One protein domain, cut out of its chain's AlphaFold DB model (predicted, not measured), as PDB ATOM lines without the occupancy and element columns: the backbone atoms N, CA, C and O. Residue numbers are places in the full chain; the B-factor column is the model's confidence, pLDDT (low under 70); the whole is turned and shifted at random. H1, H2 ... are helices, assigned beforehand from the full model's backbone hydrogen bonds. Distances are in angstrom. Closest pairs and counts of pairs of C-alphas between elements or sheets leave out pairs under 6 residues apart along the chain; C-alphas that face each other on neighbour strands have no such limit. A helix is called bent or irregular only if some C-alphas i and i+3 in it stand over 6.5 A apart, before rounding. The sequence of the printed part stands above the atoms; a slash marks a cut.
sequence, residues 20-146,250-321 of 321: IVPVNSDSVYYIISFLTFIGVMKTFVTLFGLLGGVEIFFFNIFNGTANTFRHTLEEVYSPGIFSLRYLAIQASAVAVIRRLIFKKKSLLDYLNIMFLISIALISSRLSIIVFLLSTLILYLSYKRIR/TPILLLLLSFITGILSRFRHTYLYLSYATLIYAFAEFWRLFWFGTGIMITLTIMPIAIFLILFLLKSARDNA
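This is residues 20 to 146 and 250 to 321 of the 321 residues of an uncharacterized protein of Robertkochia marina (UniProt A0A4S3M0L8). A four-helix up-and-down bundle has H4 at its core, with H1, H5 and H6 packed round it at steep tilts, and a second group, H7, H8 and H9, joins it where H8 packs on H6 and the first part of H9 crosses H4. Short helices H2 and H3 sit by the end of H1, and residues 316 to 321 stick out at the far end of H9. The printed part has 199 residues with nine named helices, H1 to H9 in chain order, and no named strand; the class is all helix. It is compact, with a radius of gyration of the C-alphas of 17.6 A and spans of 52 by 42 by 41 A.

H1, residues 26 to 50, begins with C-alpha 26 at (4.607, -18.630, 47.654) and is 35.9 A long from first to last C-alpha. H2 is residues 54 to 62 and H3 residues 67 to 75. H4, residues 81 to 100, is 30.4 A long, with a kink of 26 degrees near residue 88. H5, residues 107 to 122, measures 23.1 A, and H6, residues 126 to 142, 24.8 A. H7 is residues 250 to 264 and H8 residues 272 to 285. H9, residues 295 to 319, is 35.4 A long and ends with C-alpha 319 at (23.236, -9.832, 44.255); it has a kink of 30 degrees near residue 302 and is only just irregular, C-alphas 301 and 304 being 6.7 A apart.

H1 and H4 touch, closest at the C-alphas of Gly 39 and Arg 85, 4.1 A, at a steep tilt of 43 degrees, opposite ways. H4 touches H5 (Ala 95 and Asp 109, C-alphas 4.8 A) and H6 (Ala 93 and Thr 135, C-alphas 4.7 A). H1 and H2 only just touch, only at the corner, with 3 pairs of C-alphas within 8 A, the closest Phe 48 and Val 54, 5.7 A. H3 touches H1 at residues 47 to 50 alone, the closest C-alphas being Leu 47 and Phe 69, 7.1 A. H6 touches H8, with the C-alphas of Ser 134 and Ala 277 closest, 5.2 A. H7 and H8 form a hairpin at a shallow tilt of 32 degrees, closest at the C-alphas of Leu 264 and Tyr 276, 5.4 A. H8 and H9 form another, at 17 degrees, closest at the C-alphas of Ser 275 and Thr 301, 4.4 A. Residues 295 to 300 of H9 touch H4, about perpendicular at 73 degrees, the closest C-alphas being Tyr 86 and Ile 296, 5.9 A. H1 and H6 are apart. Each O i to N i+4 pair is within hydrogen-bond range in H1, H2, H3, H5, H6, H7 and H8, against 10 of 16 in H4 and 19 of 21 in H9.

The C-alphas farthest apart, Asn 63 and Ala 321, are 60.2 A apart. Residues 147 to 249 are not printed, and C-alphas 146 and 250 are 35.1 A apart across this cut. Of the links that are printed whole, none is long. Mean pLDDT of the printed part is 88.1; residues 20, 64, 67, 124 and 321 are under 70.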
ATOM      1  N   ILE A  20      16.873 -21.509  45.848       68.00
ATOM      2  CA  ILE A  20      16.396 -20.470  44.922       68.00
ATOM      3  C   ILE A  20      14.901 -20.641  44.654       68.00
ATOM      4  O   ILE A  20      14.162 -19.668  44.742       68.00
ATOM      5  N   VAL A  21      14.435 -21.874  44.417       81.75
ATOM      6  CA  VAL A  21      13.023 -22.137  44.080       81.75
ATOM      7  C   VAL A  21      12.460 -23.352  44.837       81.75
ATOM      8  O   VAL A  21      12.158 -24.384  44.230       81.75
ATOM      9  N   PRO A  22      12.342 -23.296  46.178       86.69
ATOM     10  CA  PRO A  22      11.744 -24.386  46.950       86.69
ATOM     11  C   PRO A  22      10.249 -24.532  46.627       86.69
ATOM     12  O   PRO A  22       9.579 -23.531  46.392       86.69
ATOM     13  N   VAL A  23       9.692 -25.749  46.696       85.94
ATOM     14  CA  VAL A  23       8.243 -25.999  46.469       85.94
ATOM     15  C   VAL A  23       7.360 -25.209  47.450       85.94
ATOM     16  O   VAL A  23       6.232 -24.857  47.130       85.94
ATOM     17  N   ASN A  24       7.880 -24.875  48.635       87.44
ATOM     18  CA  ASN A  24       7.175 -24.050  49.622       87.44
ATOM     19  C   ASN A  24       7.161 -22.539  49.285       87.44
ATOM     20  O   ASN A  24       6.584 -21.751  50.035       87.44
ATOM     21  N   SER A  25       7.813 -22.112  48.197       88.94
ATOM     22  CA  SER A  25       7.814 -20.710  47.772       88.94
ATOM     23  C   SER A  25       6.415 -20.278  47.338       88.94
ATOM     24  O   SER A  25       5.823 -20.881  46.438       88.94
ATOM     25  N   ASP A  26       5.903 -19.226  47.978       90.50
ATOM     26  CA  ASP A  26       4.607 -18.630  47.654       90.50
ATOM     27  C   ASP A  26       4.674 -17.844  46.339       90.50
ATOM     28  O   ASP A  26       3.794 -18.000  45.501       90.50
ATOM     29  N   SER A  27       5.764 -17.111  46.082       88.50
ATOM     30  CA  SER A  27       5.941 -16.343  44.841       88.50
ATOM     31  C   SER A  27       5.861 -17.227  43.595       88.50
ATOM     32  O   SER A  27       5.182 -16.893  42.631       88.50
ATOM     33  N   VAL A  28       6.517 -18.389  43.624       91.56
ATOM     34  CA  VAL A  28       6.530 -19.315  42.479       91.56
ATOM     35  C   VAL A  28       5.165 -19.964  42.288       91.56
ATOM     36  O   VAL A  28       4.723 -20.149  41.156       91.56
ATOM     37  N   TYR A  29       4.477 -20.263  43.391       94.56
ATOM     38  CA  TYR A  29       3.116 -20.775  43.351       94.56
ATOM     39  C   TYR A  29       2.165 -19.772  42.692       94.56
ATOM     40  O   TYR A  29       1.420 -20.145  41.791       94.56
ATOM     41  N   TYR A  30       2.249 -18.494  43.075       94.62
ATOM     42  CA  TYR A  30       1.442 -17.434  42.474       94.62
ATOM     43  C   TYR A  30       1.737 -17.249  40.986       94.62
ATOM     44  O   TYR A  30       0.794 -17.133  40.212       94.62
ATOM     45  N   ILE A  31       3.007 -17.301  40.565       94.25
ATOM     46  CA  ILE A  31       3.374 -17.236  39.142       94.25
ATOM     47  C   ILE A  31       2.723 -18.387  38.364       94.25
ATOM     48  O   ILE A  31       2.069 -18.152  37.351       94.25
ATOM     49  N   ILE A  32       2.853 -19.630  38.841       95.06
ATOM     50  CA  ILE A  32       2.268 -20.797  38.162       95.06
ATOM     51  C   ILE A  32       0.741 -20.696  38.112       95.06
ATOM     52  O   ILE A  32       0.144 -20.979  37.074       95.06
ATOM     53  N   SER A  33       0.098 -20.269  39.197       96.44
ATOM     54  CA  SER A  33      -1.356 -20.093  39.240       96.44
ATOM     55  C   SER A  33      -1.854 -18.964  38.355       96.44
ATOM     56  O   SER A  33      -2.887 -19.118  37.711       96.44
ATOM     57  N   PHE A  34      -1.114 -17.864  38.261       96.44
ATOM     58  CA  PHE A  34      -1.434 -16.769  37.355       96.44
ATOM     59  C   PHE A  34      -1.331 -17.206  35.889       96.44
ATOM     60  O   PHE A  34      -2.248 -16.983  35.102       96.44
ATOM     61  N   LEU A  35      -0.263 -17.922  35.527       95.88
ATOM     62  CA  LEU A  35      -0.108 -18.480  34.180       95.88
ATOM     63  C   LEU A  35      -1.184 -19.526  33.863       95.88
ATOM     64  O   LEU A  35      -1.716 -19.553  32.754       95.88
ATOM     65  N   THR A  36      -1.549 -20.348  34.851       95.69
ATOM     66  CA  THR A  36      -2.674 -21.284  34.746       95.69
ATOM     67  C   THR A  36      -3.973 -20.534  34.474       95.69
ATOM     68  O   THR A  36      -4.691 -20.891  33.546       95.69
ATOM     69  N   PHE A  37      -4.263 -19.478  35.239       96.31
ATOM     70  CA  PHE A  37      -5.449 -18.645  35.050       96.31
ATOM     71  C   PHE A  37      -5.525 -18.089  33.625       96.31
ATOM     72  O   PHE A  37      -6.542 -18.278  32.965       96.31
ATOM     73  N   ILE A  38      -4.437 -17.501  33.112       95.81
ATOM     74  CA  ILE A  38      -4.376 -16.989  31.732       95.81
ATOM     75  C   ILE A  38      -4.704 -18.094  30.719       95.81
ATOM     76  O   ILE A  38      -5.551 -17.901  29.846       95.81
ATOM     77  N   GLY A  39      -4.063 -19.260  30.838       93.69
ATOM     78  CA  GLY A  39      -4.275 -20.373  29.910       93.69
ATOM     79  C   GLY A  39      -5.699 -20.930  29.946       93.69
ATOM     80  O   GLY A  39      -6.296 -21.201  28.902       93.69
ATOM     81  N   VAL A  40      -6.267 -21.071  31.145       93.81
ATOM     82  CA  VAL A  40      -7.636 -21.562  31.351       93.81
ATOM     83  C   VAL A  40      -8.649 -20.557  30.809       93.81
ATOM     84  O   VAL A  40      -9.501 -20.936  30.010       93.81
ATOM     85  N   MET A  41      -8.524 -19.272  31.154       94.19
ATOM     86  CA  MET A  41      -9.423 -18.227  30.656       94.19
ATOM     87  C   MET A  41      -9.371 -18.114  29.133       94.19
ATOM     88  O   MET A  41     -10.417 -18.112  28.490       94.19
ATOM     89  N   LYS A  42      -8.174 -18.109  28.528       92.69
ATOM     90  CA  LYS A  42      -8.042 -18.080  27.064       92.69
ATOM     91  C   LYS A  42      -8.713 -19.289  26.410       92.69
ATOM     92  O   LYS A  42      -9.343 -19.141  25.363       92.69
ATOM     93  N   THR A  43      -8.609 -20.464  27.033       90.69
ATOM     94  CA  THR A  43      -9.280 -21.684  26.563       90.69
ATOM     95  C   THR A  43     -10.799 -21.523  26.592       90.69
ATOM     96  O   THR A  43     -11.441 -21.788  25.582       90.69
ATOM     97  N   PHE A  44     -11.364 -21.034  27.698       90.44
ATOM     98  CA  PHE A  44     -12.806 -20.812  27.827       90.44
ATOM     99  C   PHE A  44     -13.338 -19.753  26.864       90.44
ATOM    100  O   PHE A  44     -14.308 -20.014  26.164       90.44
ATOM    101  N   VAL A  45     -12.680 -18.595  26.767       90.62
ATOM    102  CA  VAL A  45     -13.082 -17.525  25.836       90.62
ATOM    103  C   VAL A  45     -13.101 -18.031  24.395       90.62
ATOM    104  O   VAL A  45     -14.030 -17.743  23.649       90.62
ATOM    105  N   THR A  46     -12.098 -18.823  24.008       88.75
ATOM    106  CA  THR A  46     -12.026 -19.385  22.652       88.75
ATOM    107  C   THR A  46     -13.114 -20.434  22.426       88.75
ATOM    108  O   THR A  46     -13.773 -20.403  21.395       88.75
ATOM    109  N   LEU A  47     -13.358 -21.317  23.400       87.25
ATOM    110  CA  LEU A  47     -14.452 -22.292  23.335       87.25
ATOM    111  C   LEU A  47     -15.815 -21.618  23.191       87.25
ATOM    112  O   LEU A  47     -16.590 -22.008  22.328       87.25
ATOM    113  N   PHE A  48     -16.103 -20.597  24.001       88.81
ATOM    114  CA  PHE A  48     -17.371 -19.874  23.916       88.81
ATOM    115  C   PHE A  48     -17.529 -19.152  22.578       88.81
ATOM    116  O   PHE A  48     -18.623 -19.157  22.024       88.81
ATOM    117  N   GLY A  49     -16.447 -18.580  22.040       85.75
ATOM    118  CA  GLY A  49     -16.464 -17.951  20.720       85.75
ATOM    119  C   GLY A  49     -16.733 -18.942  19.583       85.75
ATOM    120  O   GLY A  49     -17.520 -18.635  18.696       85.75
ATOM    121  N   LEU A  50     -16.124 -20.131  19.622       86.56
ATOM    122  CA  LEU A  50     -16.259 -21.137  18.560       86.56
ATOM    123  C   LEU A  50     -17.578 -21.913  18.620       86.56
ATOM    124  O   LEU A  50     -18.136 -22.251  17.585       86.56
ATOM    125  N   LEU A  51     -18.089 -22.185  19.822       84.12
ATOM    126  CA  LEU A  51     -19.331 -22.941  20.006       84.12
ATOM    127  C   LEU A  51     -20.594 -22.083  19.860       84.12
ATOM    128  O   LEU A  51     -21.686 -22.624  19.967       84.12
ATOM    129  N   GLY A  52     -20.470 -20.769  19.648       82.69
ATOM    130  CA  GLY A  52     -21.617 -19.867  19.509       82.69
ATOM    131  C   GLY A  52     -22.234 -19.396  20.833       82.69
ATOM    132  O   GLY A  52     -23.376 -18.951  20.844       82.69
ATOM    133  N   GLY A  53     -21.498 -19.471  21.950       86.25
ATOM    134  CA  GLY A  53     -21.893 -18.879  23.235       86.25
ATOM    135  C   GLY A  53     -21.879 -19.828  24.439       86.25
ATOM    136  O   GLY A  53     -21.568 -21.017  24.352       86.25
ATOM    137  N   VAL A  54     -22.216 -19.271  25.607       84.56
ATOM    138  CA  VAL A  54     -22.231 -19.983  26.901       84.56
ATOM    139  C   VAL A  54     -23.378 -20.999  26.978       84.56
ATOM    140  O   VAL A  54     -23.230 -22.055  27.590       84.56
ATOM    141  N   GLU A  55     -24.501 -20.722  26.316       84.06
ATOM    142  CA  GLU A  55     -25.670 -21.612  26.298       84.06
ATOM    143  C   GLU A  55     -25.352 -22.950  25.627       84.06
ATOM    144  O   GLU A  55     -25.577 -24.009  26.212       84.06
ATOM    145  N   ILE A  56     -24.725 -22.909  24.446       82.19
ATOM    146  CA  ILE A  56     -24.323 -24.108  23.699       82.19
ATOM    147  C   ILE A  56     -23.252 -24.893  24.467       82.19
ATOM    148  O   ILE A  56     -23.226 -26.125  24.432       82.19
ATOM    149  N   PHE A  57     -22.392 -24.212  25.227       82.12
ATOM    150  CA  PHE A  57     -21.439 -24.883  26.106       82.12
ATOM    151  C   PHE A  57     -22.140 -25.711  27.193       82.12
ATOM    152  O   PHE A  57     -21.851 -26.900  27.338       82.12
ATOM    153  N   PHE A  58     -23.087 -25.128  27.935       82.25
ATOM    154  CA  PHE A  58     -23.826 -25.878  28.953       82.25
ATOM    155  C   PHE A  58     -24.705 -26.966  28.338       82.25
ATOM    156  O   PHE A  58     -24.732 -28.079  28.861       82.25
ATOM    157  N   PHE A  59     -25.336 -26.696  27.195       83.06
ATOM    158  CA  PHE A  59     -26.087 -27.691  26.432       83.06
ATOM    159  C   PHE A  59     -25.229 -28.926  26.122       83.06
ATOM    160  O   PHE A  59     -25.643 -30.050  26.393       83.06
ATOM    161  N   ASN A  60     -23.994 -28.733  25.648       78.88
ATOM    162  CA  ASN A  60     -23.086 -29.843  25.355       78.88
ATOM    163  C   ASN A  60     -22.632 -30.623  26.606       78.88
ATOM    164  O   ASN A  60     -22.380 -31.827  26.526       78.88
ATOM    165  N   ILE A  61     -22.540 -29.973  27.772       78.56
ATOM    166  CA  ILE A  61     -22.260 -30.664  29.041       78.56
ATOM    167  C   ILE A  61     -23.458 -31.513  29.467       78.56
ATOM    168  O   ILE A  61     -23.291 -32.700  29.752       78.56
ATOM    169  N   PHE A  62     -24.654 -30.922  29.509       79.56
ATOM    170  CA  PHE A  62     -25.855 -31.596  30.007       79.56
ATOM    171  C   PHE A  62     -26.334 -32.716  29.079       79.56
ATOM    172  O   PHE A  62     -26.849 -33.717  29.567       79.56
ATOM    173  N   ASN A  63     -26.076 -32.605  27.774       78.50
ATOM    174  CA  ASN A  63     -26.435 -33.628  26.789       78.50
ATOM    175  C   ASN A  63     -25.340 -34.678  26.550       78.50
ATOM    176  O   ASN A  63     -25.468 -35.516  25.661       78.50
ATOM    177  N   GLY A  64     -24.249 -34.653  27.324       67.88
ATOM    178  CA  GLY A  64     -23.200 -35.674  27.246       67.88
ATOM    179  C   GLY A  64     -22.324 -35.611  25.989       67.88
ATOM    180  O   GLY A  64     -21.525 -36.518  25.758       67.88
ATOM    181  N   THR A  65     -22.400 -34.533  25.206       76.31
ATOM    182  CA  THR A  65     -21.607 -34.306  23.985       76.31
ATOM    183  C   THR A  65     -20.306 -33.543  24.254       76.31
ATOM    184  O   THR A  65     -19.699 -33.004  23.334       76.31
ATOM    185  N   ALA A  66     -19.804 -33.539  25.494       70.12
ATOM    186  CA  ALA A  66     -18.596 -32.811  25.908       70.12
ATOM    187  C   ALA A  66     -17.309 -33.178  25.132       70.12
ATOM    188  O   ALA A  66     -16.346 -32.414  25.140       70.12
ATOM    189  N   ASN A  67     -17.282 -34.311  24.416       69.69
ATOM    190  CA  ASN A  67     -16.178 -34.646  23.506       69.69
ATOM    191  C   ASN A  67     -16.007 -33.604  22.382       69.69
ATOM    192  O   ASN A  67     -14.893 -33.407  21.901       69.69
ATOM    193  N   THR A  68     -17.078 -32.897  22.006       75.56
ATOM    194  CA  THR A  68     -17.045 -31.796  21.027       75.56
ATOM    195  C   THR A  68     -16.063 -30.698  21.428       75.56
ATOM    196  O   THR A  68     -15.388 -30.143  20.564       75.56
ATOM    197  N   PHE A  69     -15.895 -30.431  22.728       80.44
ATOM    198  CA  PHE A  69     -14.962 -29.413  23.220       80.44
ATOM    199  C   PHE A  69     -13.524 -29.731  22.853       80.44
ATOM    200  O   PHE A  69     -12.765 -28.840  22.475       80.44
ATOM    201  N   ARG A  70     -13.154 -31.009  22.956       77.06
ATOM    202  CA  ARG A  70     -11.818 -31.471  22.611       77.06
ATOM    203  C   ARG A  70     -11.564 -31.307  21.116       77.06
ATOM    204  O   ARG A  70     -10.558 -30.702  20.771       77.06
ATOM    205  N   HIS A  71     -12.477 -31.784  20.270       77.81
ATOM    206  CA  HIS A  71     -12.341 -31.690  18.813       77.81
ATOM    207  C   HIS A  71     -12.260 -30.234  18.339       77.81
ATOM    208  O   HIS A  71     -11.315 -29.865  17.651       77.81
ATOM    209  N   THR A  72     -13.157 -29.378  18.840       81.06
ATOM    210  CA  THR A  72     -13.170 -27.935  18.529       81.06
ATOM    211  C   THR A  72     -11.852 -27.255  18.917       81.06
ATOM    212  O   THR A  72     -11.358 -26.364  18.233       81.06
ATOM    213  N   LEU A  73     -11.259 -27.662  20.042       80.50
ATOM    214  CA  LEU A  73      -9.980 -27.117  20.486       80.50
ATOM    215  C   LEU A  73      -8.778 -27.687  19.739       80.50
ATOM    216  O   LEU A  73      -7.771 -26.991  19.683       80.50
ATOM    217  N   GLU A  74      -8.840 -28.925  19.245       76.25
ATOM    218  CA  GLU A  74      -7.760 -29.554  18.474       76.25
ATOM    219  C   GLU A  74      -7.592 -28.878  17.105       76.25
ATOM    220  O   GLU A  74      -6.458 -28.647  16.695       76.25
ATOM    221  N   GLU A  75      -8.686 -28.456  16.466       74.12
ATOM    222  CA  GLU A  75      -8.662 -27.760  15.168       74.12
ATOM    223  C   GLU A  75      -7.980 -26.385  15.222       74.12
ATOM    224  O   GLU A  75      -7.307 -25.979  14.278       74.12
ATOM    225  N   VAL A  76      -8.117 -25.670  16.342       76.50
ATOM    226  CA  VAL A  76      -7.584 -24.302  16.518       76.50
ATOM    227  C   VAL A  76      -6.331 -24.292  17.406       76.50
ATOM    228  O   VAL A  76      -5.821 -23.240  17.803       76.50
ATOM    229  N   TYR A  77      -5.809 -25.467  17.769       76.44
ATOM    230  CA  TYR A  77      -4.696 -25.555  18.703       76.44
ATOM    231  C   TYR A  77      -3.391 -25.044  18.084       76.44
ATOM    232  O   TYR A  77      -2.808 -25.669  17.204       76.44
ATOM    233  N   SER A  78      -2.863 -23.960  18.653       75.56
ATOM    234  CA  SER A  78      -1.475 -23.539  18.460       75.56
ATOM    235  C   SER A  78      -0.696 -23.682  19.769       75.56
ATOM    236  O   SER A  78      -1.174 -23.219  20.817       75.56
ATOM    237  N   PRO A  79       0.528 -24.247  19.744       74.06
ATOM    238  CA  PRO A  79       1.448 -24.172  20.872       74.06
ATOM    239  C   PRO A  79       1.630 -22.714  21.320       74.06
ATOM    240  O   PRO A  79       1.820 -21.824  20.494       74.06
ATOM    241  N   GLY A  80       1.536 -22.454  22.628       81.88
ATOM    242  CA  GLY A  80       1.651 -21.106  23.188       81.88
ATOM    243  C   GLY A  80       0.731 -20.906  24.390       81.88
ATOM    244  O   GLY A  80       0.701 -21.731  25.303       81.88
ATOM    245  N   ILE A  81      -0.046 -19.819  24.382       85.12
ATOM    246  CA  ILE A  81      -0.927 -19.428  25.497       85.12
ATOM    247  C   ILE A  81      -1.951 -20.527  25.824       85.12
ATOM    248  O   ILE A  81      -2.205 -20.796  26.997       85.12
ATOM    249  N   PHE A  82      -2.488 -21.221  24.814       85.44
ATOM    250  CA  PHE A  82      -3.413 -22.340  25.027       85.44
ATOM    251  C   PHE A  82      -2.791 -23.473  25.837       85.44
ATOM    252  O   PHE A  82      -3.466 -24.090  26.658       85.44
ATOM    253  N   SER A  83      -1.496 -23.730  25.658       88.81
ATOM    254  CA  SER A  83      -0.803 -24.797  26.374       88.81
ATOM    255  C   SER A  83      -0.647 -24.492  27.865       88.81
ATOM    256  O   SER A  83      -0.600 -25.421  28.669       88.81
ATOM    257  N   LEU A  84      -0.655 -23.212  28.266       91.75
ATOM    258  CA  LEU A  84      -0.556 -22.811  29.676       91.75
ATOM    259  C   LEU A  84      -1.685 -23.388  30.538       91.75
ATOM    260  O   LEU A  84      -1.486 -23.587  31.734       91.75
ATOM    261  N   ARG A  85      -2.834 -23.748  29.945       91.81
ATOM    262  CA  ARG A  85      -3.928 -24.431  30.656       91.81
ATOM    263  C   ARG A  85      -3.472 -25.722  31.338       91.81
ATOM    264  O   ARG A  85      -3.998 -26.091  32.384       91.81
ATOM    265  N   TYR A  86      -2.465 -26.394  30.776       92.31
ATOM    266  CA  TYR A  86      -1.925 -27.629  31.331       92.31
ATOM    267  C   TYR A  86      -1.179 -27.406  32.650       92.31
ATOM    268  O   TYR A  86      -1.093 -28.337  33.448       92.31
ATOM    269  N   LEU A  87      -0.734 -26.180  32.951       95.38
ATOM    270  CA  LEU A  87      -0.133 -25.851  34.247       95.38
ATOM    271  C   LEU A  87      -1.087 -26.060  35.420       95.38
ATOM    272  O   LEU A  87      -0.599 -26.286  36.526       95.38
ATOM    273  N   ALA A  88      -2.404 -26.114  35.181       96.00
ATOM    274  CA  ALA A  88      -3.384 -26.507  36.191       96.00
ATOM    275  C   ALA A  88      -2.995 -27.825  36.878       96.00
ATOM    276  O   ALA A  88      -3.071 -27.929  38.094       96.00
ATOM    277  N   ILE A  89      -2.462 -28.793  36.127       95.81
ATOM    278  CA  ILE A  89      -2.009 -30.092  36.647       95.81
ATOM    279  C   ILE A  89      -0.937 -29.909  37.730       95.81
ATOM    280  O   ILE A  89      -1.027 -30.479  38.820       95.81
ATOM    281  N   GLN A  90       0.080 -29.096  37.446       95.69
ATOM    282  CA  GLN A  90       1.180 -28.832  38.372       95.69
ATOM    283  C   GLN A  90       0.767 -27.904  39.513       95.69
ATOM    284  O   GLN A  90       1.138 -28.156  40.660       95.69
ATOM    285  N   ALA A  91      -0.028 -26.873  39.223       96.62
ATOM    286  CA  ALA A  91      -0.565 -25.952  40.215       96.62
ATOM    287  C   ALA A  91      -1.391 -26.705  41.266       96.62
ATOM    288  O   ALA A  91      -1.146 -26.556  42.462       96.62
ATOM    289  N   SER A  92      -2.300 -27.588  40.841       96.75
ATOM    290  CA  SER A  92      -3.088 -28.429  41.746       96.75
ATOM    291  C   SER A  92      -2.221 -29.433  42.502       96.75
ATOM    292  O   SER A  92      -2.437 -29.638  43.695       96.75
ATOM    293  N   ALA A  93      -1.216 -30.041  41.858       96.38
ATOM    294  CA  ALA A  93      -0.308 -30.963  42.545       96.38
ATOM    295  C   ALA A  93       0.428 -30.257  43.693       96.38
ATOM    296  O   ALA A  93       0.499 -30.761  44.816       96.38
ATOM    297  N   VAL A  94       0.910 -29.038  43.445       95.88
ATOM    298  CA  VAL A  94       1.527 -28.193  44.471       95.88
ATOM    299  C   VAL A  94       0.505 -27.758  45.525       95.88
ATOM    300  O   VAL A  94       0.830 -27.812  46.709       95.88
ATOM    301  N   ALA A  95      -0.726 -27.406  45.144       96.19
ATOM    302  CA  ALA A  95      -1.809 -27.051  46.066       96.19
ATOM    303  C   ALA A  95      -2.070 -28.158  47.103       96.19
ATOM    304  O   ALA A  95      -2.124 -27.907  48.312       96.19
ATOM    305  N   VAL A  96      -2.154 -29.412  46.647       95.25
ATOM    306  CA  VAL A  96      -2.336 -30.575  47.526       95.25
ATOM    307  C   VAL A  96      -1.135 -30.755  48.456       95.25
ATOM    308  O   VAL A  96      -1.311 -30.955  49.658       95.25
ATOM    309  N   ILE A  97       0.093 -30.627  47.947       94.44
ATOM    310  CA  ILE A  97       1.307 -30.742  48.769       94.44
ATOM    311  C   ILE A  97       1.398 -29.623  49.811       94.44
ATOM    312  O   ILE A  97       1.713 -29.899  50.973       94.44
ATOM    313  N   ARG A  98       1.071 -28.382  49.440       93.75
ATOM    314  CA  ARG A  98       1.014 -27.233  50.356       93.75
ATOM    315  C   ARG A  98       0.066 -27.487  51.519       93.75
ATOM    316  O   ARG A  98       0.436 -27.245  52.667       93.75
ATOM    317  N   ARG A  99      -1.095 -28.073  51.240       92.81
ATOM    318  CA  ARG A  99      -2.087 -28.414  52.260       92.81
ATOM    319  C   ARG A  99      -1.682 -29.608  53.124       92.81
ATOM    320  O   ARG A  99      -1.781 -29.546  54.349       92.81
ATOM    321  N   LEU A 100      -1.227 -30.702  52.513       91.56
ATOM    322  CA  LEU A 100      -0.943 -31.952  53.226       91.56
ATOM    323  C   LEU A 100       0.355 -31.891  54.039       91.56
ATOM    324  O   LEU A 100       0.367 -32.348  55.189       91.56
ATOM    325  N   ILE A 101       1.422 -31.347  53.444       92.38
ATOM    326  CA  ILE A 101       2.775 -31.311  54.013       92.38
ATOM    327  C   ILE A 101       3.035 -29.991  54.735       92.38
ATOM    328  O   ILE A 101       3.392 -30.018  55.908       92.38
ATOM    329  N   PHE A 102       2.832 -28.850  54.068       90.56
ATOM    330  CA  PHE A 102       3.182 -27.538  54.636       90.56
ATOM    331  C   PHE A 102       2.078 -26.913  55.496       90.56
ATOM    332  O   PHE A 102       2.304 -25.864  56.087       90.56
ATOM    333  N   LYS A 103       0.893 -27.539  55.567       89.50
ATOM    334  CA  LYS A 103      -0.285 -27.062  56.315       89.50
ATOM    335  C   LYS A 103      -0.727 -25.634  55.958       89.50
ATOM    336  O   LYS A 103      -1.518 -25.039  56.685       89.50
ATOM    337  N   LYS A 104      -0.284 -25.110  54.811       88.81
ATOM    338  CA  LYS A 104      -0.732 -23.826  54.268       88.81
ATOM    339  C   LYS A 104      -2.125 -24.010  53.677       88.81
ATOM    340  O   LYS A 104      -2.354 -24.953  52.921       88.81
ATOM    341  N   LYS A 105      -3.049 -23.119  54.031       88.94
ATOM    342  CA  LYS A 105      -4.397 -23.070  53.462       88.94
ATOM    343  C   LYS A 105      -4.534 -21.758  52.706       88.94
ATOM    344  O   LYS A 105      -4.405 -20.697  53.303       88.94
ATOM    345  N   SER A 106      -4.774 -21.831  51.405       91.88
ATOM    346  CA  SER A 106      -5.094 -20.664  50.587       91.88
ATOM    347  C   SER A 106      -6.351 -20.936  49.770       91.88
ATOM    348  O   SER A 106      -6.573 -22.063  49.324       91.88
ATOM    349  N   LEU A 107      -7.165 -19.902  49.540       93.19
ATOM    350  CA  LEU A 107      -8.301 -19.978  48.616       93.19
ATOM    351  C   LEU A 107      -7.839 -20.341  47.194       93.19
ATOM    352  O   LEU A 107      -8.506 -21.089  46.483       93.19
ATOM    353  N   LEU A 108      -6.626 -19.913  46.839       95.00
ATOM    354  CA  LEU A 108      -5.970 -20.227  45.575       95.00
ATOM    355  C   LEU A 108      -5.724 -21.738  45.385       95.00
ATOM    356  O   LEU A 108      -5.709 -22.215  44.255       95.00
ATOM    357  N   ASP A 109      -5.613 -22.518  46.470       94.75
ATOM    358  CA  ASP A 109      -5.500 -23.981  46.383       94.75
ATOM    359  C   ASP A 109      -6.766 -24.609  45.795       94.75
ATOM    360  O   ASP A 109      -6.687 -25.486  44.936       94.75
ATOM    361  N   TYR A 110      -7.934 -24.145  46.246       94.69
ATOM    362  CA  TYR A 110      -9.219 -24.618  45.741       94.69
ATOM    363  C   TYR A 110      -9.432 -24.178  44.297       94.69
ATOM    364  O   TYR A 110      -9.838 -24.986  43.469       94.69
ATOM    365  N   LEU A 111      -9.082 -22.932  43.984       96.19
ATOM    366  CA  LEU A 111      -9.181 -22.377  42.639       96.19
ATOM    367  C   LEU A 111      -8.316 -23.149  41.627       96.19
ATOM    368  O   LEU A 111      -8.810 -23.521  40.567       96.19
ATOM    369  N   ASN A 112      -7.073 -23.501  41.976       96.69
ATOM    370  CA  ASN A 112      -6.239 -24.350  41.120       96.69
ATOM    371  C   ASN A 112      -6.851 -25.742  40.905       96.69
ATOM    372  O   ASN A 112      -6.782 -26.279  39.805       96.69
ATOM    373  N   ILE A 113      -7.433 -26.359  41.941       95.19
ATOM    374  CA  ILE A 113      -8.113 -27.659  41.802       95.19
ATOM    375  C   ILE A 113      -9.343 -27.532  40.892       95.19
ATOM    376  O   ILE A 113      -9.546 -28.393  40.039       95.19
ATOM    377  N   MET A 114     -10.120 -26.454  41.016       93.88
ATOM    378  CA  MET A 114     -11.244 -26.186  40.114       93.88
ATOM    379  C   MET A 114     -10.774 -26.030  38.665       93.88
ATOM    380  O   MET A 114     -11.340 -26.666  37.783       93.88
ATOM    381  N   PHE A 115      -9.686 -25.292  38.415       95.31
ATOM    382  CA  PHE A 115      -9.097 -25.196  37.074       95.31
ATOM    383  C   PHE A 115      -8.688 -26.550  36.505       95.31
ATOM    384  O   PHE A 115      -8.950 -26.816  35.333       95.31
ATOM    385  N   LEU A 116      -8.090 -27.430  37.311       94.44
ATOM    386  CA  LEU A 116      -7.767 -28.782  36.861       94.44
ATOM    387  C   LEU A 116      -9.022 -29.569  36.479       94.44
ATOM    388  O   LEU A 116      -9.017 -30.218  35.438       94.44
ATOM    389  N   ILE A 117     -10.083 -29.510  37.286       89.69
ATOM    390  CA  ILE A 117     -11.346 -30.202  36.990       89.69
ATOM    391  C   ILE A 117     -11.943 -29.667  35.686       89.69
ATOM    392  O   ILE A 117     -12.264 -30.453  34.797       89.69
ATOM    393  N   SER A 118     -12.008 -28.346  35.522       88.44
ATOM    394  CA  SER A 118     -12.474 -27.701  34.291       88.44
ATOM    395  C   SER A 118     -11.679 -28.142  33.057       88.44
ATOM    396  O   SER A 118     -12.262 -28.506  32.040       88.44
ATOM    397  N   ILE A 119     -10.346 -28.166  33.138       88.81
ATOM    398  CA  ILE A 119      -9.496 -28.598  32.019       88.81
ATOM    399  C   ILE A 119      -9.591 -30.103  31.770       88.81
ATOM    400  O   ILE A 119      -9.530 -30.526  30.618       88.81
ATOM    401  N   ALA A 120      -9.770 -30.918  32.807       86.19
ATOM    402  CA  ALA A 120      -9.971 -32.354  32.654       86.19
ATOM    403  C   ALA A 120     -11.295 -32.684  31.946       86.19
ATOM    404  O   ALA A 120     -11.332 -33.637  31.169       86.19
ATOM    405  N   LEU A 121     -12.347 -31.885  32.177       80.88
ATOM    406  CA  LEU A 121     -13.622 -31.987  31.459       80.88
ATOM    407  C   LEU A 121     -13.477 -31.633  29.973       80.88
ATOM    408  O   LEU A 121     -14.096 -32.275  29.134       80.88
ATOM    409  N   ILE A 122     -12.652 -30.632  29.657       78.12
ATOM    410  CA  ILE A 122     -12.480 -30.113  28.295       78.12
ATOM    411  C   ILE A 122     -11.485 -30.939  27.466       78.12
ATOM    412  O   ILE A 122     -11.736 -31.228  26.301       78.12
ATOM    413  N   SER A 123     -10.310 -31.252  28.023       70.31
ATOM    414  CA  SER A 123      -9.156 -31.711  27.241       70.31
ATOM    415  C   SER A 123      -8.956 -33.221  27.320       70.31
ATOM    416  O   SER A 123      -9.023 -33.889  26.294       70.31
ATOM    417  N   SER A 124      -8.692 -33.787  28.503       68.38
ATOM    418  CA  SER A 124      -8.682 -35.246  28.670       68.38
ATOM    419  C   SER A 124      -8.620 -35.690  30.135       68.38
ATOM    420  O   SER A 124      -8.028 -35.033  30.995       68.38
ATOM    421  N   ARG A 125      -9.113 -36.910  30.379       72.56
ATOM    422  CA  ARG A 125      -8.958 -37.659  31.642       72.56
ATOM    423  C   ARG A 125      -7.493 -37.845  32.057       72.56
ATOM    424  O   ARG A 125      -7.203 -37.990  33.243       72.56
ATOM    425  N   LEU A 126      -6.566 -37.802  31.096       78.81
ATOM    426  CA  LEU A 126      -5.130 -37.942  31.326       78.81
ATOM    427  C   LEU A 126      -4.597 -36.873  32.283       78.81
ATOM    428  O   LEU A 126      -3.740 -37.164  33.112       78.81
ATOM    429  N   SER A 127      -5.134 -35.649  32.224       87.00
ATOM    430  CA  SER A 127      -4.709 -34.544  33.090       87.00
ATOM    431  C   SER A 127      -4.846 -34.885  34.577       87.00
ATOM    432  O   SER A 127      -3.976 -34.524  35.369       87.00
ATOM    433  N   ILE A 128      -5.882 -35.645  34.949       88.31
ATOM    434  CA  ILE A 128      -6.093 -36.116  36.325       88.31
ATOM    435  C   ILE A 128      -5.027 -37.146  36.707       88.31
ATOM    436  O   ILE A 128      -4.459 -37.068  37.795       88.31
ATOM    437  N   ILE A 129      -4.710 -38.083  35.808       87.44
ATOM    438  CA  ILE A 129      -3.699 -39.122  36.048       87.44
ATOM    439  C   ILE A 129      -2.321 -38.484  36.262       87.44
ATOM    440  O   ILE A 129      -1.651 -38.778  37.256       87.44
ATOM    441  N   VAL A 130      -1.927 -37.548  35.390       90.81
ATOM    442  CA  VAL A 130      -0.658 -36.809  35.515       90.81
ATOM    443  C   VAL A 130      -0.610 -36.033  36.830       90.81
ATOM    444  O   VAL A 130       0.423 -36.025  37.503       90.81
ATOM    445  N   PHE A 131      -1.718 -35.402  37.228       94.25
ATOM    446  CA  PHE A 131      -1.827 -34.681  38.497       94.25
ATOM    447  C   PHE A 131      -1.629 -35.613  39.700       94.25
ATOM    448  O   PHE A 131      -0.829 -35.301  40.588       94.25
ATOM    449  N   LEU A 132      -2.314 -36.760  39.730       92.00
ATOM    450  CA  LEU A 132      -2.218 -37.724  40.827       92.00
ATOM    451  C   LEU A 132      -0.796 -38.267  40.954       92.00
ATOM    452  O   LEU A 132      -0.235 -38.286  42.053       92.00
ATOM    453  N   LEU A 133      -0.179 -38.641  39.832       91.38
ATOM    454  CA  LEU A 133       1.184 -39.155  39.811       91.38
ATOM    455  C   LEU A 133       2.204 -38.076  40.201       91.38
ATOM    456  O   LEU A 133       3.091 -38.336  41.015       91.38
ATOM    457  N   SER A 134       2.038 -36.841  39.717       93.00
ATOM    458  CA  SER A 134       2.888 -35.707  40.108       93.00
ATOM    459  C   SER A 134       2.787 -35.414  41.602       93.00
ATOM    460  O   SER A 134       3.802 -35.250  42.283       93.00
ATOM    461  N   THR A 135       1.568 -35.424  42.141       93.88
ATOM    462  CA  THR A 135       1.304 -35.257  43.574       93.88
ATOM    463  C   THR A 135       1.952 -36.376  44.382       93.88
ATOM    464  O   THR A 135       2.627 -36.104  45.373       93.88
ATOM    465  N   LEU A 136       1.808 -37.631  43.950       91.38
ATOM    466  CA  LEU A 136       2.407 -38.784  44.617       91.38
ATOM    467  C   LEU A 136       3.938 -38.695  44.627       91.38
ATOM    468  O   LEU A 136       4.553 -38.866  45.679       91.38
ATOM    469  N   ILE A 137       4.561 -38.375  43.490       91.38
ATOM    470  CA  ILE A 137       6.018 -38.223  43.369       91.38
ATOM    471  C   ILE A 137       6.531 -37.106  44.285       91.38
ATOM    472  O   ILE A 137       7.526 -37.295  44.994       91.38
ATOM    473  N   LEU A 138       5.849 -35.957  44.323       91.56
ATOM    474  CA  LEU A 138       6.184 -34.872  45.247       91.56
ATOM    475  C   LEU A 138       6.014 -35.309  46.701       91.56
ATOM    476  O   LEU A 138       6.910 -35.084  47.513       91.56
ATOM    477  N   TYR A 139       4.901 -35.954  47.043       90.94
ATOM    478  CA  TYR A 139       4.612 -36.403  48.401       90.94
ATOM    479  C   TYR A 139       5.678 -37.382  48.903       90.94
ATOM    480  O   TYR A 139       6.220 -37.205  49.996       90.94
ATOM    481  N   LEU A 140       6.053 -38.355  48.066       89.50
ATOM    482  CA  LEU A 140       7.117 -39.324  48.336       89.50
ATOM    483  C   LEU A 140       8.504 -38.680  48.460       89.50
ATOM    484  O   LEU A 140       9.388 -39.249  49.101       89.50
ATOM    485  N   SER A 141       8.711 -37.494  47.876       88.00
ATOM    486  CA  SER A 141       9.960 -36.754  48.067       88.00
ATOM    487  C   SER A 141      10.111 -36.252  49.507       88.00
ATOM    488  O   SER A 141      11.225 -36.263  50.023       88.00
ATOM    489  N   TYR A 142       9.008 -35.882  50.175       86.38
ATOM    490  CA  TYR A 142       8.999 -35.372  51.554       86.38
ATOM    491  C   TYR A 142       8.780 -36.458  52.605       86.38
ATOM    492  O   TYR A 142       9.376 -36.406  53.678       86.38
ATOM    493  N   LYS A 143       7.921 -37.439  52.320       84.94
ATOM    494  CA  LYS A 143       7.587 -38.514  53.253       84.94
ATOM    495  C   LYS A 143       8.039 -39.856  52.710       84.94
ATOM    496  O   LYS A 143       7.637 -40.284  51.632       84.94
ATOM    497  N   ARG A 144       8.815 -40.578  53.519       75.69
ATOM    498  CA  ARG A 144       9.100 -41.991  53.264       75.69
ATOM    499  C   ARG A 144       7.868 -42.811  53.628       75.69
ATOM    500  O   ARG A 144       7.649 -43.119  54.794       75.69
ATOM    501  N   ILE A 145       7.067 -43.163  52.630       74.44
ATOM    502  CA  ILE A 145       6.030 -44.178  52.804       74.44
ATOM    503  C   ILE A 145       6.710 -45.547  52.755       74.44
ATOM    504  O   ILE A 145       7.425 -45.855  51.801       74.44
ATOM    505  N   ARG A 146       6.480 -46.382  53.772       73.31
ATOM    506  CA  ARG A 146       6.738 -47.819  53.650       73.31
ATOM    507  C   ARG A 146       5.610 -48.411  52.814       73.31
ATOM    508  O   ARG A 146       4.453 -48.370  53.230       73.31
ATOM    509  N   THR A 250      14.225 -42.567  18.307       93.62
ATOM    510  CA  THR A 250      13.469 -42.793  19.547       93.62
ATOM    511  C   THR A 250      14.387 -43.175  20.712       93.62
ATOM    512  O   THR A 250      14.326 -42.495  21.739       93.62
ATOM    513  N   PRO A 251      15.291 -44.174  20.602       93.94
ATOM    514  CA  PRO A 251      16.231 -44.477  21.682       93.94
ATOM    515  C   PRO A 251      17.163 -43.314  22.030       93.94
ATOM    516  O   PRO A 251      17.407 -43.078  23.213       93.94
ATOM    517  N   ILE A 252      17.647 -42.555  21.037       95.19
ATOM    518  CA  ILE A 252      18.490 -41.372  21.279       95.19
ATOM    519  C   ILE A 252      17.722 -40.328  22.094       95.19
ATOM    520  O   ILE A 252      18.229 -39.836  23.104       95.19
ATOM    521  N   LEU A 253      16.481 -40.019  21.709       93.69
ATOM    522  CA  LEU A 253      15.643 -39.082  22.450       93.69
ATOM    523  C   LEU A 253      15.376 -39.575  23.878       93.69
ATOM    524  O   LEU A 253      15.518 -38.804  24.827       93.69
ATOM    525  N   LEU A 254      15.027 -40.854  24.051       94.06
ATOM    526  CA  LEU A 254      14.799 -41.446  25.372       94.06
ATOM    527  C   LEU A 254      16.056 -41.375  26.246       94.06
ATOM    528  O   LEU A 254      15.954 -41.071  27.435       94.06
ATOM    529  N   LEU A 255      17.239 -41.595  25.669       94.56
ATOM    530  CA  LEU A 255      18.518 -41.472  26.362       94.56
ATOM    531  C   LEU A 255      18.771 -40.028  26.814       94.56
ATOM    532  O   LEU A 255      19.086 -39.801  27.985       94.56
ATOM    533  N   LEU A 256      18.571 -39.047  25.930       94.00
ATOM    534  CA  LEU A 256      18.715 -37.624  26.255       94.00
ATOM    535  C   LEU A 256      17.737 -37.191  27.356       94.00
ATOM    536  O   LEU A 256      18.130 -36.559  28.340       94.00
ATOM    537  N   LEU A 257      16.468 -37.577  27.241       93.69
ATOM    538  CA  LEU A 257      15.448 -37.259  28.237       93.69
ATOM    539  C   LEU A 257      15.688 -37.986  29.562       93.69
ATOM    540  O   LEU A 257      15.412 -37.424  30.623       93.69
ATOM    541  N   SER A 258      16.236 -39.201  29.535       92.94
ATOM    542  CA  SER A 258      16.622 -39.944  30.737       92.94
ATOM    543  C   SER A 258      17.770 -39.240  31.457       92.94
ATOM    544  O   SER A 258      17.717 -39.050  32.675       92.94
ATOM    545  N   PHE A 259      18.754 -38.730  30.711       92.81
ATOM    546  CA  PHE A 259      19.827 -37.906  31.261       92.81
ATOM    547  C   PHE A 259      19.288 -36.622  31.915       92.81
ATOM    548  O   PHE A 259      19.605 -36.340  33.076       92.81
ATOM    549  N   ILE A 260      18.401 -35.890  31.228       91.81
ATOM    550  CA  ILE A 260      17.727 -34.695  31.772       91.81
ATOM    551  C   ILE A 260      16.932 -35.046  33.037       91.81
ATOM    552  O   ILE A 260      17.038 -34.365  34.058       91.81
ATOM    553  N   THR A 261      16.183 -36.145  33.015       93.31
ATOM    554  CA  THR A 261      15.409 -36.638  34.163       93.31
ATOM    555  C   THR A 261      16.326 -36.983  35.335       93.31
ATOM    556  O   THR A 261      16.043 -36.618  36.479       93.31
ATOM    557  N   GLY A 262      17.476 -37.601  35.066       89.81
ATOM    558  CA  GLY A 262      18.524 -37.869  36.045       89.81
ATOM    559  C   GLY A 262      19.060 -36.591  36.694       89.81
ATOM    560  O   GLY A 262      19.229 -36.553  37.918       89.81
ATOM    561  N   ILE A 263      19.257 -35.522  35.918       89.75
ATOM    562  CA  ILE A 263      19.629 -34.197  36.435       89.75
ATOM    563  C   ILE A 263      18.508 -33.631  37.319       89.75
ATOM    564  O   ILE A 263      18.763 -33.295  38.480       89.75
ATOM    565  N   LEU A 264      17.267 -33.582  36.822       91.19
ATOM    566  CA  LEU A 264      16.111 -33.023  37.537       91.19
ATOM    567  C   LEU A 264      15.820 -33.765  38.850       91.19
ATOM    568  O   LEU A 264      15.472 -33.143  39.857       91.19
ATOM    569  N   SER A 265      16.065 -35.079  38.894       90.38
ATOM    570  CA  SER A 265      15.885 -35.914  40.091       90.38
ATOM    571  C   SER A 265      16.699 -35.439  41.307       90.38
ATOM    572  O   SER A 265      16.346 -35.729  42.456       90.38
ATOM    573  N   ARG A 266      17.787 -34.687  41.077       86.00
ATOM    574  CA  ARG A 266      18.680 -34.148  42.120       86.00
ATOM    575  C   ARG A 266      18.125 -32.888  42.784       86.00
ATOM    576  O   ARG A 266      18.526 -32.563  43.913       86.00
ATOM    577  N   PHE A 267      17.181 -32.217  42.129       87.06
ATOM    578  CA  PHE A 267      16.524 -30.993  42.588       87.06
ATOM    579  C   PHE A 267      15.249 -31.284  43.390       87.06
ATOM    580  O   PHE A 267      14.257 -30.558  43.312       87.06
ATOM    581  N   ARG A 268      15.285 -32.343  44.211       84.69
ATOM    582  CA  ARG A 268      14.211 -32.666  45.160       84.69
ATOM    583  C   ARG A 268      13.848 -31.439  45.991       84.69
ATOM    584  O   ARG A 268      14.732 -30.676  46.384       84.69
ATOM    585  N   HIS A 269      12.556 -31.296  46.272       87.62
ATOM    586  CA  HIS A 269      11.976 -30.182  47.030       87.62
ATOM    587  C   HIS A 269      12.011 -28.813  46.334       87.62
ATOM    588  O   HIS A 269      11.684 -27.808  46.963       87.62
ATOM    589  N   THR A 270      12.342 -28.757  45.044       90.75
ATOM    590  CA  THR A 270      12.216 -27.543  44.220       90.75
ATOM    591  C   THR A 270      11.128 -27.710  43.162       90.75
ATOM    592  O   THR A 270      10.728 -28.839  42.870       90.75
ATOM    593  N   TYR A 271      10.668 -26.613  42.558       90.75
ATOM    594  CA  TYR A 271       9.691 -26.687  41.461       90.75
ATOM    595  C   TYR A 271      10.232 -27.410  40.215       90.75
ATOM    596  O   TYR A 271       9.442 -28.000  39.488       90.75
ATOM    597  N   LEU A 272      11.557 -27.497  40.012       92.06
ATOM    598  CA  LEU A 272      12.158 -28.327  38.949       92.06
ATOM    599  C   LEU A 272      11.795 -29.815  39.079       92.06
ATOM    600  O   LEU A 272      11.810 -30.562  38.102       92.06
ATOM    601  N   TYR A 273      11.447 -30.259  40.288       92.56
ATOM    602  CA  TYR A 273      11.014 -31.631  40.525       92.56
ATOM    603  C   TYR A 273       9.631 -31.933  39.918       92.56
ATOM    604  O   TYR A 273       9.274 -33.099  39.770       92.56
ATOM    605  N   LEU A 274       8.869 -30.905  39.525       94.12
ATOM    606  CA  LEU A 274       7.642 -31.067  38.742       94.12
ATOM    607  C   LEU A 274       7.953 -31.563  37.331       94.12
ATOM    608  O   LEU A 274       7.342 -32.533  36.896       94.12
ATOM    609  N   SER A 275       8.958 -30.987  36.665       94.81
ATOM    610  CA  SER A 275       9.427 -31.461  35.356       94.81
ATOM    611  C   SER A 275       9.928 -32.904  35.436       94.81
ATOM    612  O   SER A 275       9.638 -33.707  34.554       94.81
ATOM    613  N   TYR A 276      10.617 -33.270  36.526       94.62
ATOM    614  CA  TYR A 276      10.979 -34.666  36.793       94.62
ATOM    615  C   TYR A 276       9.740 -35.569  36.854       94.62
ATOM    616  O   TYR A 276       9.701 -36.595  36.184       94.62
ATOM    617  N   ALA A 277       8.717 -35.195  37.630       93.81
ATOM    618  CA  ALA A 277       7.503 -35.996  37.761       93.81
ATOM    619  C   ALA A 277       6.764 -36.167  36.421       93.81
ATOM    620  O   ALA A 277       6.315 -37.268  36.102       93.81
ATOM    621  N   THR A 278       6.704 -35.104  35.617       94.25
ATOM    622  CA  THR A 278       6.153 -35.129  34.258       94.25
ATOM    623  C   THR A 278       6.930 -36.078  33.345       94.25
ATOM    624  O   THR A 278       6.320 -36.904  32.675       94.25
ATOM    625  N   LEU A 279       8.264 -36.025  33.328       94.62
ATOM    626  CA  LEU A 279       9.058 -36.919  32.475       94.62
ATOM    627  C   LEU A 279       8.948 -38.384  32.910       94.62
ATOM    628  O   LEU A 279       8.841 -39.261  32.060       94.62
ATOM    629  N   ILE A 280       8.888 -38.663  34.216       94.19
ATOM    630  CA  ILE A 280       8.629 -40.021  34.718       94.19
ATOM    631  C   ILE A 280       7.275 -40.543  34.228       94.19
ATOM    632  O   ILE A 280       7.190 -41.703  33.831       94.19
ATOM    633  N   TYR A 281       6.237 -39.700  34.206       91.69
ATOM    634  CA  TYR A 281       4.957 -40.070  33.603       91.69
ATOM    635  C   TYR A 281       5.098 -40.401  32.114       91.69
ATOM    636  O   TYR A 281       4.604 -41.429  31.662       91.69
ATOM    637  N   ALA A 282       5.811 -39.554  31.366       92.12
ATOM    638  CA  ALA A 282       6.048 -39.753  29.940       92.12
ATOM    639  C   ALA A 282       6.711 -41.109  29.657       92.12
ATOM    640  O   ALA A 282       6.269 -41.841  28.778       92.12
ATOM    641  N   PHE A 283       7.734 -41.467  30.440       93.12
ATOM    642  CA  PHE A 283       8.390 -42.771  30.341       93.12
ATOM    643  C   PHE A 283       7.457 -43.924  30.711       93.12
ATOM    644  O   PHE A 283       7.481 -44.954  30.045       93.12
ATOM    645  N   ALA A 284       6.626 -43.757  31.743       89.88
ATOM    646  CA  ALA A 284       5.675 -44.783  32.160       89.88
ATOM    647  C   ALA A 284       4.594 -45.064  31.102       89.88
ATOM    648  O   ALA A 284       4.093 -46.180  31.039       89.88
ATOM    649  N   GLU A 285       4.257 -44.084  30.263       88.62
ATOM    650  CA  GLU A 285       3.291 -44.225  29.165       88.62
ATOM    651  C   GLU A 285       3.940 -44.522  27.807       88.62
ATOM    652  O   GLU A 285       3.218 -44.812  26.853       88.62
ATOM    653  N   PHE A 286       5.274 -44.473  27.696       90.69
ATOM    654  CA  PHE A 286       5.971 -44.592  26.409       90.69
ATOM    655  C   PHE A 286       5.666 -45.902  25.686       90.69
ATOM    656  O   PHE A 286       5.653 -45.919  24.472       90.69
ATOM    657  N   TRP A 287       5.384 -46.998  26.385       86.31
ATOM    658  CA  TRP A 287       5.025 -48.258  25.725       86.31
ATOM    659  C   TRP A 287       3.727 -48.151  24.897       86.31
ATOM    660  O   TRP A 287       3.567 -48.867  23.913       86.31
ATOM    661  N   ARG A 288       2.825 -47.226  25.253       85.75
ATOM    662  CA  ARG A 288       1.508 -47.041  24.626       85.75
ATOM    663  C   ARG A 288       1.422 -45.777  23.775       85.75
ATOM    664  O   ARG A 288       0.856 -45.801  22.690       85.75
ATOM    665  N   LEU A 289       1.957 -44.656  24.257       86.38
ATOM    666  CA  LEU A 289       1.840 -43.359  23.590       86.38
ATOM    667  C   LEU A 289       3.146 -42.571  23.620       86.38
ATOM    668  O   LEU A 289       3.781 -42.398  24.662       86.38
ATOM    669  N   PHE A 290       3.496 -42.000  22.469       88.38
ATOM    670  CA  PHE A 290       4.637 -41.106  22.348       88.38
ATOM    671  C   PHE A 290       4.266 -39.674  22.764       88.38
ATOM    672  O   PHE A 290       3.911 -38.826  21.951       88.38
ATOM    673  N   TRP A 291       4.338 -39.388  24.064       84.31
ATOM    674  CA  TRP A 291       3.903 -38.095  24.602       84.31
ATOM    675  C   TRP A 291       4.929 -36.958  24.487       84.31
ATOM    676  O   TRP A 291       4.572 -35.795  24.680       84.31
ATOM    677  N   PHE A 292       6.195 -37.255  24.191       85.81
ATOM    678  CA  PHE A 292       7.302 -36.300  24.333       85.81
ATOM    679  C   PHE A 292       7.201 -35.063  23.427       85.81
ATOM    680  O   PHE A 292       7.651 -33.992  23.823       85.81
ATOM    681  N   GLY A 293       6.563 -35.190  22.259       81.25
ATOM    682  CA  GLY A 293       6.327 -34.081  21.324       81.25
ATOM    683  C   GLY A 293       5.017 -33.318  21.547       81.25
ATOM    684  O   GLY A 293       4.705 -32.400  20.797       81.25
ATOM    685  N   THR A 294       4.216 -33.690  22.548       84.56
ATOM    686  CA  THR A 294       2.889 -33.090  22.738       84.56
ATOM    687  C   THR A 294       2.952 -31.796  23.544       84.56
ATOM    688  O   THR A 294       3.708 -31.673  24.511       84.56
ATOM    689  N   GLY A 295       2.093 -30.835  23.201       84.62
ATOM    690  CA  GLY A 295       2.058 -29.529  23.863       84.62
ATOM    691  C   GLY A 295       1.838 -29.595  25.381       84.62
ATOM    692  O   GLY A 295       2.400 -28.779  26.116       84.62
ATOM    693  N   ILE A 296       1.099 -30.600  25.871       87.38
ATOM    694  CA  ILE A 296       0.934 -30.869  27.308       87.38
ATOM    695  C   ILE A 296       2.269 -31.210  27.976       87.38
ATOM    696  O   ILE A 296       2.642 -30.556  28.950       87.38
ATOM    697  N   MET A 297       3.026 -32.168  27.441       89.12
ATOM    698  CA  MET A 297       4.289 -32.593  28.052       89.12
ATOM    699  C   MET A 297       5.390 -31.559  27.903       89.12
ATOM    700  O   MET A 297       6.152 -31.352  28.849       89.12
ATOM    701  N   ILE A 298       5.438 -30.871  26.762       91.25
ATOM    702  CA  ILE A 298       6.368 -29.768  26.526       91.25
ATOM    703  C   ILE A 298       6.127 -28.673  27.570       91.25
ATOM    704  O   ILE A 298       7.056 -28.284  28.275       91.25
ATOM    705  N   THR A 299       4.876 -28.242  27.759       92.31
ATOM    706  CA  THR A 299       4.548 -27.176  28.722       92.31
ATOM    707  C   THR A 299       4.876 -27.586  30.150       92.31
ATOM    708  O   THR A 299       5.549 -26.851  30.869       92.31
ATOM    709  N   LEU A 300       4.441 -28.778  30.560       93.50
ATOM    710  CA  LEU A 300       4.689 -29.284  31.906       93.50
ATOM    711  C   LEU A 300       6.188 -29.486  32.182       93.50
ATOM    712  O   LEU A 300       6.649 -29.263  33.299       93.50
ATOM    713  N   THR A 301       6.979 -29.864  31.181       94.06
ATOM    714  CA  THR A 301       8.427 -30.043  31.355       94.06
ATOM    715  C   THR A 301       9.161 -28.706  31.381       94.06
ATOM    716  O   THR A 301       9.982 -28.480  32.272       94.06
ATOM    717  N   ILE A 302       8.871 -27.812  30.432       94.00
ATOM    718  CA  ILE A 302       9.639 -26.581  30.210       94.00
ATOM    719  C   ILE A 302       9.283 -25.494  31.222       94.00
ATOM    720  O   ILE A 302      10.180 -24.808  31.705       94.00
ATOM    721  N   MET A 303       8.013 -25.330  31.597       93.69
ATOM    722  CA  MET A 303       7.599 -24.187  32.420       93.69
ATOM    723  C   MET A 303       8.262 -24.128  33.803       93.69
ATOM    724  O   MET A 303       8.746 -23.054  34.168       93.69
ATOM    725  N   PRO A 304       8.387 -25.227  34.576       92.81
ATOM    726  CA  PRO A 304       9.124 -25.175  35.836       92.81
ATOM    727  C   PRO A 304      10.611 -24.843  35.645       92.81
ATOM    728  O   PRO A 304      11.202 -24.188  36.505       92.81
ATOM    729  N   ILE A 305      11.209 -25.257  34.520       92.81
ATOM    730  CA  ILE A 305      12.596 -24.933  34.157       92.81
ATOM    731  C   ILE A 305      12.721 -23.442  33.832       92.81
ATOM    732  O   ILE A 305      13.593 -22.772  34.379       92.81
ATOM    733  N   ALA A 306      11.822 -22.907  33.006       92.81
ATOM    734  CA  ALA A 306      11.802 -21.497  32.631       92.81
ATOM    735  C   ALA A 306      11.633 -20.587  33.856       92.81
ATOM    736  O   ALA A 306      12.422 -19.665  34.055       92.81
ATOM    737  N   ILE A 307      10.672 -20.892  34.736       91.38
ATOM    738  CA  ILE A 307      10.455 -20.130  35.976       91.38
ATOM    739  C   ILE A 307      11.696 -20.185  36.872       91.38
ATOM    740  O   ILE A 307      12.093 -19.170  37.445       91.38
ATOM    741  N   PHE A 308      12.341 -21.351  36.977       90.31
ATOM    742  CA  PHE A 308      13.584 -21.480  37.727       90.31
ATOM    743  C   PHE A 308      14.698 -20.594  37.162       90.31
ATOM    744  O   PHE A 308      15.342 -19.882  37.931       90.31
ATOM    745  N   LEU A 309      14.909 -20.615  35.844       90.19
ATOM    746  CA  LEU A 309      15.944 -19.823  35.179       90.19
ATOM    747  C   LEU A 309      15.698 -18.320  35.335       90.19
ATOM    748  O   LEU A 309      16.616 -17.598  35.709       90.19
ATOM    749  N   ILE A 310      14.463 -17.857  35.136       90.69
ATOM    750  CA  ILE A 310      14.104 -16.439  35.289       90.69
ATOM    751  C   ILE A 310      14.389 -15.964  36.719       90.69
ATOM    752  O   ILE A 310      15.078 -14.969  36.921       90.69
ATOM    753  N   LEU A 311      13.915 -16.700  37.730       88.12
ATOM    754  CA  LEU A 311      14.135 -16.325  39.130       88.12
ATOM    755  C   LEU A 311      15.609 -16.415  39.538       88.12
ATOM    756  O   LEU A 311      16.071 -15.623  40.361       88.12
ATOM    757  N   PHE A 312      16.349 -17.366  38.967       84.94
ATOM    758  CA  PHE A 312      17.790 -17.474  39.157       84.94
ATOM    759  C   PHE A 312      18.521 -16.238  38.626       84.94
ATOM    760  O   PHE A 312      19.322 -15.650  39.352       84.94
ATOM    761  N   LEU A 313      18.207 -15.823  37.395       87.19
ATOM    762  CA  LEU A 313      18.806 -14.655  36.751       87.19
ATOM    763  C   LEU A 313      18.469 -13.363  37.503       87.19
ATOM    764  O   LEU A 313      19.376 -12.598  37.819       87.19
ATOM    765  N   LEU A 314      17.201 -13.160  37.875       87.12
ATOM    766  CA  LEU A 314      16.767 -11.984  38.641       87.12
ATOM    767  C   LEU A 314      17.483 -11.876  39.989       87.12
ATOM    768  O   LEU A 314      17.897 -10.794  40.396       87.12
ATOM    769  N   LYS A 315      17.657 -13.006  40.685       83.88
ATOM    770  CA  LYS A 315      18.379 -13.021  41.956       83.88
ATOM    771  C   LYS A 315      19.868 -12.732  41.768       83.88
ATOM    772  O   LYS A 315      20.425 -11.960  42.536       83.88
ATOM    773  N   SER A 316      20.490 -13.309  40.741       81.06
ATOM    774  CA  SER A 316      21.901 -13.055  40.442       81.06
ATOM    775  C   SER A 316      22.165 -11.602  40.048       81.06
ATOM    776  O   SER A 316      23.212 -11.078  40.400       81.06
ATOM    777  N   ALA A 317      21.239 -10.957  39.334       83.94
ATOM    778  CA  ALA A 317      21.351  -9.544  38.984       83.94
ATOM    779  C   ALA A 317      21.271  -8.650  40.230       83.94
ATOM    780  O   ALA A 317      22.054  -7.718  40.361       83.94
ATOM    781  N   ARG A 318      20.374  -8.975  41.171       84.25
ATOM    782  CA  ARG A 318      20.237  -8.245  42.438       84.25
ATOM    783  C   ARG A 318      21.444  -8.406  43.363       84.25
ATOM    784  O   ARG A 318      21.783  -7.461  44.050       84.25
ATOM    785  N   ASP A 319      22.060  -9.585  43.405       80.94
ATOM    786  CA  ASP A 319      23.236  -9.832  44.255       80.94
ATOM    787  C   ASP A 319      24.509  -9.128  43.719       80.94
ATOM    788  O   ASP A 319      25.492  -9.016  44.448       80.94
ATOM    789  N   ASN A 320      24.495  -8.674  42.457       73.38
ATOM    790  CA  ASN A 320      25.604  -7.985  41.784       73.38
ATOM    791  C   ASN A 320      25.423  -6.454  41.691       73.38
ATOM    792  O   ASN A 320      26.306  -5.791  41.148       73.38
ATOM    793  N   ALA A 321      24.289  -5.916  42.153       63.94
ATOM    794  CA  ALA A 321      23.958  -4.488  42.165       63.94
ATOM    795  C   ALA A 321      24.043  -3.936  43.591       63.94
ATOM    796  O   ALA A 321      24.535  -2.797  43.741       63.94
TER     797      ALA A 321